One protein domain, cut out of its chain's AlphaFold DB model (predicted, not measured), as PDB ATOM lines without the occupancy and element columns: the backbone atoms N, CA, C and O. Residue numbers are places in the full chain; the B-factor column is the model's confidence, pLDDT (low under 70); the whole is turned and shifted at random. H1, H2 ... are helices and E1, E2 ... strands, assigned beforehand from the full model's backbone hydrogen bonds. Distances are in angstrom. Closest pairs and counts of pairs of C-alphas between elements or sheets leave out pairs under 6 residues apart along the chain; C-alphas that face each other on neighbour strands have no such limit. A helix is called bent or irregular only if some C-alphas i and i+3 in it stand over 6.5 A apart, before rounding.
ATOM      1  N   THR A   4     -29.400   4.056 -48.060       84.81
ATOM      2  CA  THR A   4     -28.372   5.091 -48.140       84.81
ATOM      3  C   THR A   4     -28.968   6.408 -47.652       84.81
ATOM      4  O   THR A   4     -29.934   6.911 -48.218       84.81
ATOM      5  N   TYR A   5     -28.411   6.951 -46.570       88.94
ATOM      6  CA  TYR A   5     -28.875   8.193 -45.947       88.94
ATOM      7  C   TYR A   5     -28.037   9.354 -46.463       88.94
ATOM      8  O   TYR A   5     -26.810   9.324 -46.356       88.94
ATOM      9  N   VAL A   6     -28.682  10.378 -47.016       90.38
ATOM     10  CA  VAL A   6     -27.991  11.518 -47.634       90.38
ATOM     11  C   VAL A   6     -28.580  12.850 -47.196       90.38
ATOM     12  O   VAL A   6     -29.771  12.946 -46.923       90.38
ATOM     13  N   ILE A   7     -27.750  13.889 -47.153       86.81
ATOM     14  CA  ILE A   7     -28.163  15.276 -46.936       86.81
ATOM     15  C   ILE A   7     -27.825  16.089 -48.184       86.81
ATOM     16  O   ILE A   7     -26.652  16.274 -48.519       86.81
ATOM     17  N   TRP A   8     -28.849  16.640 -48.832       83.38
ATOM     18  CA  TRP A   8     -28.710  17.593 -49.936       83.38
ATOM     19  C   TRP A   8     -28.652  19.025 -49.407       83.38
ATOM     20  O   TRP A   8     -29.606  19.792 -49.542       83.38
ATOM     21  N   TRP A   9     -27.543  19.371 -48.750       69.88
ATOM     22  CA  TRP A   9     -27.422  20.615 -47.982       69.88
ATOM     23  C   TRP A   9     -27.700  21.871 -48.818       69.88
ATOM     24  O   TRP A   9     -28.418  22.760 -48.373       69.88
ATOM     25  N   HIS A  10     -27.188  21.927 -50.051       67.75
ATOM     26  CA  HIS A  10     -27.391  23.083 -50.927       67.75
ATOM     27  C   HIS A  10     -28.823  23.188 -51.457       67.75
ATOM     28  O   HIS A  10     -29.396  24.272 -51.423       67.75
ATOM     29  N   SER A  11     -29.403  22.087 -51.938       63.72
ATOM     30  CA  SER A  11     -30.726  22.127 -52.570       63.72
ATOM     31  C   SER A  11     -31.820  22.385 -51.541       63.72
ATOM     32  O   SER A  11     -32.577  23.329 -51.695       63.72
ATOM     33  N   LYS A  12     -31.836  21.650 -50.422       64.12
ATOM     34  CA  LYS A  12     -32.866  21.808 -49.380       64.12
ATOM     35  C   LYS A  12     -32.870  23.209 -48.763       64.12
ATOM     36  O   LYS A  12     -33.935  23.768 -48.531       64.12
ATOM     37  N   PHE A  13     -31.689  23.782 -48.528       63.00
ATOM     38  CA  PHE A  13     -31.563  25.126 -47.965       63.00
ATOM     39  C   PHE A  13     -32.020  26.211 -48.948       63.00
ATOM     40  O   PHE A  13     -32.724  27.144 -48.566       63.00
ATOM     41  N   ILE A  14     -31.642  26.085 -50.223       60.44
ATOM     42  CA  ILE A  14     -32.029  27.042 -51.267       60.44
ATOM     43  C   ILE A  14     -33.524  26.912 -51.590       60.44
ATOM     44  O   ILE A  14     -34.207  27.930 -51.665       60.44
ATOM     45  N   ASP A  15     -34.047  25.693 -51.707       61.62
ATOM     46  CA  ASP A  15     -35.450  25.423 -52.037       61.62
ATOM     47  C   ASP A  15     -36.406  25.912 -50.936       61.62
ATOM     48  O   ASP A  15     -37.441  26.499 -51.247       61.62
ATOM     49  N   GLU A  16     -36.057  25.755 -49.649       59.62
ATOM     50  CA  GLU A  16     -36.872  26.296 -48.548       59.62
ATOM     51  C   GLU A  16     -36.937  27.828 -48.575       59.62
ATOM     52  O   GLU A  16     -37.976  28.411 -48.251       59.62
ATOM     53  N   ILE A  17     -35.854  28.502 -48.970       58.59
ATOM     54  CA  ILE A  17     -35.794  29.967 -49.043       58.59
ATOM     55  C   ILE A  17     -36.526  30.493 -50.287       58.59
ATOM     56  O   ILE A  17     -37.152  31.544 -50.208       58.59
ATOM     57  N   ASN A  18     -36.528  29.765 -51.405       57.97
ATOM     58  CA  ASN A  18     -37.013  30.248 -52.705       57.97
ATOM     59  C   ASN A  18     -38.553  30.270 -52.877       57.97
ATOM     60  O   ASN A  18     -39.056  30.453 -53.985       57.97
ATOM     61  N   VAL A  19     -39.320  30.092 -51.798       58.38
ATOM     62  CA  VAL A  19     -40.791  30.175 -51.814       58.38
ATOM     63  C   VAL A  19     -41.205  31.646 -51.657       58.38
ATOM     64  O   VAL A  19     -41.061  32.196 -50.571       58.38
ATOM     65  N   GLU A  20     -41.631  32.261 -52.768       57.28
ATOM     66  CA  GLU A  20     -42.195  33.617 -52.965       57.28
ATOM     67  C   GLU A  20     -41.890  34.690 -51.890       57.28
ATOM     68  O   GLU A  20     -42.501  34.748 -50.828       57.28
ATOM     69  N   THR A  21     -40.982  35.616 -52.238       58.72
ATOM     70  CA  THR A  21     -40.601  36.838 -51.486       58.72
ATOM     71  C   THR A  21     -40.426  36.657 -49.970       58.72
ATOM     72  O   THR A  21     -41.150  37.275 -49.189       58.72
ATOM     73  N   PRO A  22     -39.421  35.879 -49.533       68.75
ATOM     74  CA  PRO A  22     -39.079  35.784 -48.123       68.75
ATOM     75  C   PRO A  22     -38.503  37.119 -47.626       68.75
ATOM     76  O   PRO A  22     -37.564  37.683 -48.193       68.75
ATOM     77  N   THR A  23     -39.042  37.636 -46.531       81.44
ATOM     78  CA  THR A  23     -38.394  38.702 -45.763       81.44
ATOM     79  C   THR A  23     -37.075  38.195 -45.169       81.44
ATOM     80  O   THR A  23     -36.902  37.000 -44.932       81.44
ATOM     81  N   ILE A  24     -36.137  39.097 -44.844       81.88
ATOM     82  CA  ILE A  24     -34.886  38.718 -44.150       81.88
ATOM     83  C   ILE A  24     -35.186  37.939 -42.857       81.88
ATOM     84  O   ILE A  24     -34.473  36.993 -42.528       81.88
ATOM     85  N   ALA A  25     -36.262  38.294 -42.149       83.81
ATOM     86  CA  ALA A  25     -36.698  37.590 -40.948       83.81
ATOM     87  C   ALA A  25     -37.063  36.121 -41.229       83.81
ATOM     88  O   ALA A  25     -36.644  35.238 -40.485       83.81
ATOM     89  N   GLU A  26     -37.779  35.843 -42.320       81.00
ATOM     90  CA  GLU A  26     -38.136  34.475 -42.721       81.00
ATOM     91  C   GLU A  26     -36.925  33.676 -43.205       81.00
ATOM     92  O   GLU A  26     -36.829  32.485 -42.918       81.00
ATOM     93  N   ILE A  27     -35.975  34.322 -43.891       78.19
ATOM     94  CA  ILE A  27     -34.702  33.689 -44.265       78.19
ATOM     95  C   ILE A  27     -33.960  33.233 -43.006       78.19
ATOM     96  O   ILE A  27     -33.503  32.091 -42.942       78.19
ATOM     97  N   ILE A  28     -33.861  34.104 -41.996       82.94
ATOM     98  CA  ILE A  28     -33.206  33.786 -40.722       82.94
ATOM     99  C   ILE A  28     -33.951  32.664 -39.991       82.94
ATOM    100  O   ILE A  28     -33.311  31.725 -39.524       82.94
ATOM    101  N   ASP A  29     -35.284  32.717 -39.912       83.38
ATOM    102  CA  ASP A  29     -36.083  31.683 -39.240       83.38
ATOM    103  C   ASP A  29     -35.916  30.304 -39.895       83.38
ATOM    104  O   ASP A  29     -35.619  29.320 -39.212       83.38
ATOM    105  N   LYS A  30     -36.022  30.234 -41.229       78.19
ATOM    106  CA  LYS A  30     -35.800  28.996 -41.990       78.19
ATOM    107  C   LYS A  30     -34.377  28.480 -41.787       78.19
ATOM    108  O   LYS A  30     -34.197  27.324 -41.416       78.19
ATOM    109  N   THR A  31     -33.385  29.367 -41.892       79.75
ATOM    110  CA  THR A  31     -31.974  29.028 -41.659       79.75
ATOM    111  C   THR A  31     -31.756  28.431 -40.270       79.75
ATOM    112  O   THR A  31     -31.098  27.398 -40.138       79.75
ATOM    113  N   ASN A  32     -32.330  29.040 -39.230       84.19
ATOM    114  CA  ASN A  32     -32.205  28.554 -37.859       84.19
ATOM    115  C   ASN A  32     -32.805  27.151 -37.695       84.19
ATOM    116  O   ASN A  32     -32.163  26.287 -37.102       84.19
ATOM    117  N   LYS A  33     -33.978  26.881 -38.280       82.06
ATOM    118  CA  LYS A  33     -34.603  25.544 -38.259       82.06
ATOM    119  C   LYS A  33     -33.750  24.490 -38.971       82.06
ATOM    120  O   LYS A  33     -33.622  23.358 -38.487       82.06
ATOM    121  N   THR A  34     -33.125  24.855 -40.091       81.94
ATOM    122  CA  THR A  34     -32.172  23.983 -40.787       81.94
ATOM    123  C   THR A  34     -30.948  23.700 -39.902       81.94
ATOM    124  O   THR A  34     -30.544  22.544 -39.755       81.94
ATOM    125  N   ILE A  35     -30.389  24.724 -39.245       84.81
ATOM    126  CA  ILE A  35     -29.244  24.585 -38.329       84.81
ATOM    127  C   ILE A  35     -29.591  23.689 -37.135       84.81
ATOM    128  O   ILE A  35     -28.814  22.793 -36.810       84.81
ATOM    129  N   GLU A  36     -30.751  23.866 -36.500       88.06
ATOM    130  CA  GLU A  36     -31.200  22.996 -35.402       88.06
ATOM    131  C   GLU A  36     -31.280  21.523 -35.833       88.06
ATOM    132  O   GLU A  36     -30.899  20.616 -35.086       88.06
ATOM    133  N   SER A  37     -31.748  21.274 -37.058       86.12
ATOM    134  CA  SER A  37     -31.822  19.926 -37.627       86.12
ATOM    135  C   SER A  37     -30.433  19.326 -37.864       86.12
ATOM    136  O   SER A  37     -30.231  18.147 -37.563       86.12
ATOM    137  N   LEU A  38     -29.452  20.122 -38.308       87.31
ATOM    138  CA  LEU A  38     -28.052  19.683 -38.368       87.31
ATOM    139  C   LEU A  38     -27.450  19.432 -36.989       87.31
ATOM    140  O   LEU A  38     -26.744  18.445 -36.811       87.31
ATOM    141  N   GLN A  39     -27.718  20.292 -36.007       91.06
ATOM    142  CA  GLN A  39     -27.173  20.147 -34.654       91.06
ATOM    143  C   GLN A  39     -27.602  18.827 -34.005       91.06
ATOM    144  O   GLN A  39     -26.841  18.235 -33.242       91.06
ATOM    145  N   LYS A  40     -28.806  18.326 -34.315       91.44
ATOM    146  CA  LYS A  40     -29.234  16.986 -33.886       91.44
ATOM    147  C   LYS A  40     -28.342  15.895 -34.484       91.44
ATOM    148  O   LYS A  40     -27.860  15.042 -33.746       91.44
ATOM    149  N   LEU A  41     -28.051  15.960 -35.785       91.94
ATOM    150  CA  LEU A  41     -27.151  15.008 -36.448       91.94
ATOM    151  C   LEU A  41     -25.714  15.127 -35.922       91.94
ATOM    152  O   LEU A  41     -25.091  14.112 -35.634       91.94
ATOM    153  N   GLN A  42     -25.228  16.347 -35.688       93.31
ATOM    154  CA  GLN A  42     -23.922  16.599 -35.076       93.31
ATOM    155  C   GLN A  42     -23.800  15.931 -33.699       93.31
ATOM    156  O   GLN A  42     -22.770  15.338 -33.388       93.31
ATOM    157  N   LYS A  43     -24.846  15.996 -32.863       95.19
ATOM    158  CA  LYS A  43     -24.857  15.309 -31.561       95.19
ATOM    159  C   LYS A  43     -24.762  13.795 -31.726       95.19
ATOM    160  O   LYS A  43     -23.988  13.165 -31.015       95.19
ATOM    161  N   LEU A  44     -25.509  13.216 -32.669       94.50
ATOM    162  CA  LEU A  44     -25.446  11.780 -32.957       94.50
ATOM    163  C   LEU A  44     -24.059  11.352 -33.459       94.50
ATOM    164  O   LEU A  44     -23.566  10.296 -33.061       94.50
ATOM    165  N   GLU A  45     -23.416  12.178 -34.286       93.00
ATOM    166  CA  GLU A  45     -22.050  11.945 -34.759       93.00
ATOM    167  C   GLU A  45     -21.038  12.026 -33.609       93.00
ATOM    168  O   GLU A  45     -20.223  11.122 -33.439       93.00
ATOM    169  N   ALA A  46     -21.141  13.044 -32.748       94.75
ATOM    170  CA  ALA A  46     -20.287  13.190 -31.568       94.75
ATOM    171  C   ALA A  46     -20.450  12.032 -30.563       94.75
ATOM    172  O   ALA A  46     -19.506  11.686 -29.856       94.75
ATOM    173  N   MET A  47     -21.632  11.410 -30.514       95.50
ATOM    174  CA  MET A  47     -21.900  10.198 -29.731       95.50
ATOM    175  C   MET A  47     -21.401   8.908 -30.409       95.50
ATOM    176  O   MET A  47     -21.578   7.830 -29.846       95.50
ATOM    177  N   GLY A  48     -20.821   8.989 -31.612       93.94
ATOM    178  CA  GLY A  48     -20.338   7.838 -32.380       93.94
ATOM    179  C   GLY A  48     -21.444   6.968 -32.984       93.94
ATOM    180  O   GLY A  48     -21.179   5.840 -33.393       93.94
ATOM    181  N   LYS A  49     -22.687   7.462 -33.028       94.94
ATOM    182  CA  LYS A  49     -23.854   6.697 -33.499       94.94
ATOM    183  C   LYS A  49     -24.060   6.767 -35.004       94.94
ATOM    184  O   LYS A  49     -24.636   5.854 -35.595       94.94
ATOM    185  N   ILE A  50     -23.597   7.850 -35.614       94.62
ATOM    186  CA  ILE A  50     -23.544   8.025 -37.062       94.62
ATOM    187  C   ILE A  50     -22.163   8.534 -37.458       94.62
ATOM    188  O   ILE A  50     -21.409   9.022 -36.617       94.62
ATOM    189  N   LYS A  51     -21.846   8.444 -38.745       93.75
ATOM    190  CA  LYS A  51     -20.607   8.971 -39.311       93.75
ATOM    191  C   LYS A  51     -20.869   9.582 -40.679       93.75
ATOM    192  O   LYS A  51     -21.553   8.976 -41.501       93.75
ATOM    193  N   VAL A  52     -20.279  10.740 -40.958       90.06
ATOM    194  CA  VAL A  52     -20.258  11.289 -42.318       90.06
ATOM    195  C   VAL A  52     -19.265  10.508 -43.194       90.06
ATOM    196  O   VAL A  52     -18.091  10.354 -42.846       90.06
ATOM    197  N   LYS A  53     -19.713  10.029 -44.361       87.94
ATOM    198  CA  LYS A  53     -18.835   9.459 -45.394       87.94
ATOM    199  C   LYS A  53     -18.336  10.574 -46.303       87.94
ATOM    200  O   LYS A  53     -19.115  11.251 -46.971       87.94
ATOM    201  N   THR A  54     -17.021  10.752 -46.352       78.19
ATOM    202  CA  THR A  54     -16.385  11.721 -47.247       78.19
ATOM    203  C   THR A  54     -16.415  11.196 -48.681       78.19
ATOM    204  O   THR A  54     -15.800  10.176 -48.978       78.19
ATOM    205  N   THR A  55     -17.107  11.896 -49.578       77.81
ATOM    206  CA  THR A  55     -17.228  11.524 -51.003       77.81
ATOM    207  C   THR A  55     -16.527  12.507 -51.943       77.81
ATOM    208  O   THR A  55     -16.719  12.462 -53.153       77.81
ATOM    209  N   GLY A  56     -15.709  13.417 -51.399       77.44
ATOM    210  CA  GLY A  56     -15.044  14.481 -52.164       77.44
ATOM    211  C   GLY A  56     -15.967  15.640 -52.563       77.44
ATOM    212  O   GLY A  56     -15.489  16.633 -53.102       77.44
ATOM    213  N   SER A  57     -17.264  15.545 -52.253       77.12
ATOM    214  CA  SER A  57     -18.253  16.614 -52.383       77.12
ATOM    215  C   SER A  57     -18.923  16.873 -51.033       77.12
ATOM    216  O   SER A  57     -19.102  15.956 -50.233       77.12
ATOM    217  N   LEU A  58     -19.314  18.126 -50.788       74.62
ATOM    218  CA  LEU A  58     -20.196  18.503 -49.675       74.62
ATOM    219  C   LEU A  58     -21.684  18.393 -50.052       74.62
ATOM    220  O   LEU A  58     -22.548  18.715 -49.242       74.62
ATOM    221  N   ASN A  59     -21.995  17.977 -51.283       80.44
ATOM    222  CA  ASN A  59     -23.360  17.800 -51.764       80.44
ATOM    223  C   ASN A  59     -23.454  16.604 -52.741       80.44
ATOM    224  O   ASN A  59     -22.891  16.691 -53.838       80.44
ATOM    225  N   PRO A  60     -24.141  15.505 -52.383       83.25
ATOM    226  CA  PRO A  60     -24.747  15.254 -51.078       83.25
ATOM    227  C   PRO A  60     -23.704  14.841 -50.029       83.25
ATOM    228  O   PRO A  60     -22.659  14.272 -50.349       83.25
ATOM    229  N   ILE A  61     -24.021  15.085 -48.758       88.00
ATOM    230  CA  ILE A  61     -23.296  14.509 -47.621       88.00
ATOM    231  C   ILE A  61     -23.899  13.137 -47.337       88.00
ATOM    232  O   ILE A  61     -25.097  13.031 -47.090       88.00
ATOM    233  N   TYR A  62     -23.082  12.092 -47.343       90.31
ATOM    234  CA  TYR A  62     -23.539  10.735 -47.053       90.31
ATOM    235  C   TYR A  62     -23.389  10.431 -45.566       90.31
ATOM    236  O   TYR A  62     -22.362  10.749 -44.964       90.31
ATOM    237  N   LEU A  63     -24.391   9.779 -44.985       91.50
ATOM    238  CA  LEU A  63     -24.392   9.337 -43.597       91.50
ATOM    239  C   LEU A  63     -24.345   7.811 -43.526       91.50
ATOM    240  O   LEU A  63     -25.065   7.099 -44.224       91.50
ATOM    241  N   GLU A  64     -23.510   7.315 -42.626       91.88
ATOM    242  CA  GLU A  64     -23.496   5.933 -42.177       91.88
ATOM    243  C   GLU A  64     -24.118   5.844 -40.791       91.88
ATOM    244  O   GLU A  64     -23.721   6.579 -39.885       91.88
ATOM    245  N   ILE A  65     -25.067   4.930 -40.613       92.38
ATOM    246  CA  ILE A  65     -25.597   4.602 -39.292       92.38
ATOM    247  C   ILE A  65     -24.705   3.521 -38.691       92.38
ATOM    248  O   ILE A  65     -24.592   2.432 -39.247       92.38
ATOM    249  N   ILE A  66     -24.074   3.840 -37.564       93.44
ATOM    250  CA  ILE A  66     -23.225   2.918 -36.802       93.44
ATOM    251  C   ILE A  66     -24.066   2.196 -35.741       93.44
ATOM    252  O   ILE A  66     -23.914   0.995 -35.530       93.44
ATOM    253  N   ASP A  67     -24.986   2.923 -35.103       92.75
ATOM    254  CA  ASP A  67     -25.922   2.405 -34.104       92.75
ATOM    255  C   ASP A  67     -27.355   2.423 -34.659       92.75
ATOM    256  O   ASP A  67     -27.980   3.476 -34.798       92.75
ATOM    257  N   HIS A  68     -27.907   1.242 -34.952       92.56
ATOM    258  CA  HIS A  68     -29.261   1.105 -35.504       92.56
ATOM    259  C   HIS A  68     -30.370   1.638 -34.579       92.56
ATOM    260  O   HIS A  68     -31.468   1.921 -35.059       92.56
ATOM    261  N   SER A  69     -30.111   1.841 -33.280       93.94
ATOM    262  CA  SER A  69     -31.103   2.423 -32.367       93.94
ATOM    263  C   SER A  69     -31.511   3.851 -32.750       93.94
ATOM    264  O   SER A  69     -32.625   4.269 -32.432       93.94
ATOM    265  N   VAL A  70     -30.656   4.589 -33.472       92.94
ATOM    266  CA  VAL A  70     -30.947   5.964 -33.918       92.94
ATOM    267  C   VAL A  70     -31.416   6.061 -35.361       92.94
ATOM    268  O   VAL A  70     -31.703   7.159 -35.833       92.94
ATOM    269  N   GLU A  71     -31.585   4.939 -36.062       92.00
ATOM    270  CA  GLU A  71     -32.031   4.941 -37.458       92.00
ATOM    271  C   GLU A  71     -33.359   5.673 -37.642       92.00
ATOM    272  O   GLU A  71     -33.508   6.481 -38.556       92.00
ATOM    273  N   SER A  72     -34.305   5.466 -36.724       91.44
ATOM    274  CA  SER A  72     -35.596   6.159 -36.755       91.44
ATOM    275  C   SER A  72     -35.479   7.663 -36.481       91.44
ATOM    276  O   SER A  72     -36.336   8.433 -36.903       91.44
ATOM    277  N   GLU A  73     -34.465   8.105 -35.737       91.06
ATOM    278  CA  GLU A  73     -34.200   9.527 -35.491       91.06
ATOM    279  C   GLU A  73     -33.560  10.184 -36.718       91.06
ATOM    280  O   GLU A  73     -34.024  11.233 -37.162       91.06
ATOM    281  N   VAL A  74     -32.569   9.519 -37.319       90.44
ATOM    282  CA  VAL A  74     -31.892   9.959 -38.548       90.44
ATOM    283  C   VAL A  74     -32.878  10.028 -39.716       90.44
ATOM    284  O   VAL A  74     -32.953  11.050 -40.390       90.44
ATOM    285  N   ALA A  75     -33.699   8.991 -39.908       89.19
ATOM    286  CA  ALA A  75     -34.697   8.902 -40.977       89.19
ATOM    287  C   ALA A  75     -35.804   9.967 -40.897       89.19
ATOM    288  O   ALA A  75     -36.419  10.288 -41.909       89.19
ATOM    289  N   ARG A  76     -36.094  10.490 -39.698       88.69
ATOM    290  CA  ARG A  76     -37.110  11.535 -39.483       88.69
ATOM    291  C   ARG A  76     -36.539  12.949 -39.548       88.69
ATOM    292  O   ARG A  76     -37.293  13.908 -39.394       88.69
ATOM    293  N   ASN A  77     -35.228  13.102 -39.732       86.75
ATOM    294  CA  ASN A  77     -34.626  14.417 -39.877       86.75
ATOM    295  C   ASN A  77     -35.037  15.025 -41.235       86.75
ATOM    296  O   ASN A  77     -34.844  14.372 -42.258       86.75
ATOM    297  N   PRO A  78     -35.569  16.261 -41.284       82.75
ATOM    298  CA  PRO A  78     -36.090  16.856 -42.524       82.75
ATOM    299  C   PRO A  78     -35.028  17.054 -43.621       82.75
ATOM    300  O   PRO A  78     -35.359  17.157 -44.810       82.75
ATOM    301  N   LEU A  79     -33.751  17.090 -43.229       84.81
ATOM    302  CA  LEU A  79     -32.613  17.238 -44.134       84.81
ATOM    303  C   LEU A  79     -32.139  15.911 -44.728       84.81
ATOM    304  O   LEU A  79     -31.400  15.929 -45.710       84.81
ATOM    305  N   VAL A  80     -32.530  14.784 -44.129       88.12
ATOM    306  CA  VAL A  80     -32.082  13.456 -44.541       88.12
ATOM    307  C   VAL A  80     -33.065  12.875 -45.549       88.12
ATOM    308  O   VAL A  80     -34.270  12.818 -45.316       88.12
ATOM    309  N   GLU A  81     -32.533  12.414 -46.669       88.88
ATOM    310  CA  GLU A  81     -33.242  11.626 -47.665       88.88
ATOM    311  C   GLU A  81     -32.721  10.186 -47.638       88.88
ATOM    312  O   GLU A  81     -31.540   9.941 -47.378       88.88
ATOM    313  N   ILE A  82     -33.621   9.228 -47.863       89.38
ATOM    314  CA  ILE A  82     -33.304   7.800 -47.862       89.38
ATOM    315  C   ILE A  82     -33.393   7.305 -49.299       89.38
ATOM    316  O   ILE A  82     -34.480   7.221 -49.868       89.38
ATOM    317  N   LEU A  83     -32.244   6.958 -49.867       86.62
ATOM    318  CA  LEU A  83     -32.147   6.314 -51.167       86.62
ATOM    319  C   LEU A  83     -32.211   4.797 -50.948       86.62
ATOM    320  O   LEU A  83     -31.461   4.248 -50.137       86.62
ATOM    321  N   ASN A  84     -33.129   4.125 -51.641       73.12
ATOM    322  CA  ASN A  84     -33.194   2.666 -51.665       73.12
ATOM    323  C   ASN A  84     -32.451   2.180 -52.914       73.12
ATOM    324  O   ASN A  84     -32.944   2.390 -54.022       73.12
ATOM    325  N   GLU A  85     -31.289   1.555 -52.724       56.44
ATOM    326  CA  GLU A  85     -30.555   0.820 -53.768       56.44
ATOM    327  C   GLU A  85     -30.884  -0.682 -53.741       56.44
ATOM    328  O   GLU A  85     -30.914  -1.293 -52.636       56.44
TER     329      GLU A  85
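Overview. This is residues 4 to 85 of the 85 residues of an uncharacterized protein of Thermoplasmata archaeon (UniProt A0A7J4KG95). A strongly twisted sheet of four strands has one face covered by two helices, the end of the long H2 and the short H3, and the other face bare. H2 runs on beyond the sheet, and H1 lies beside its first part as a helical hairpin that makes the length of the domain. The printed part has 82 residues with three named helices and four named strands, in the order E1 H1 H2 E2 E3 H3 E4; the class is mixed, helices and strands. The sheet's order is E2 E3 E1 E4, all antiparallel. The whole is elongated, 41 by 24 by 21 A, and only just compact, close to loose, with a radius of gyration of the C-alphas of 13.7 A.

Arrangement. E1, residues 4 to 7, is an inner strand between E3, residues 61 to 65, and the edge strand E4, residues 80 to 84. N 6 and O 81 are 2.9 A apart, and N 7 and O 61 are 2.8 A apart, both within hydrogen-bond range. H1, residues 9 to 17, is not on the sheet. It touches H2, residues 24 to 46, which touches it with residues 27 to 34 alone; the closest C-alphas, those of Ile 17 and Ile 27, are 6.2 A apart, and the two helices stand at a shallow tilt of 30 degrees, opposite ways. H2 is on the sheet at a height of 12.4 A, over E3 and only just over E1, on which 3 of its C-alphas fall. E2, residues 50 to 53, is the other edge strand and forms a hairpin with E3; N 51 and O 64 are 2.9 A apart, within hydrogen-bond range. H3, residues 68 to 75, is on the same face as H2, at a height of 8.7 A. H3 and H2 are close but not clearly touching, with the closest C-alphas, of Leu 41 and Val 74, 7.2 A apart. E1, H1 H2, E2 and E3, H3, E4 are split strand-helix-strand units, each with another strand between its two, and both crossovers are right-handed. Every O i to N i+4 pair is within hydrogen-bond range in H1; H2 has 18 of 19 and H3 has 2 of 4.

Along the chain. E1 begins at C-alpha 4 (-28.372, 5.091, -48.140) and is 10.3 A long; H1 is 12.6 A. H2, 32.0 A, begins at C-alpha 24 (-34.886, 38.718, -44.150). E2 is 9.7 A and E3 13.1 A long. H3, 11.0 A, is irregular: C-alphas 69 and 72 are 7.3 A apart. E4, 13.0 A, ends at C-alpha 84 (-33.194, 2.666, -51.665).

Size, cuts and confidence. The C-alphas farthest apart, of Thr 21 and Asp 67, are 41.3 A apart. The printed part has no cut and no long link. The mean pLDDT of the printed part is 82.6; residues 9 to 22 and residue 85 are under 70.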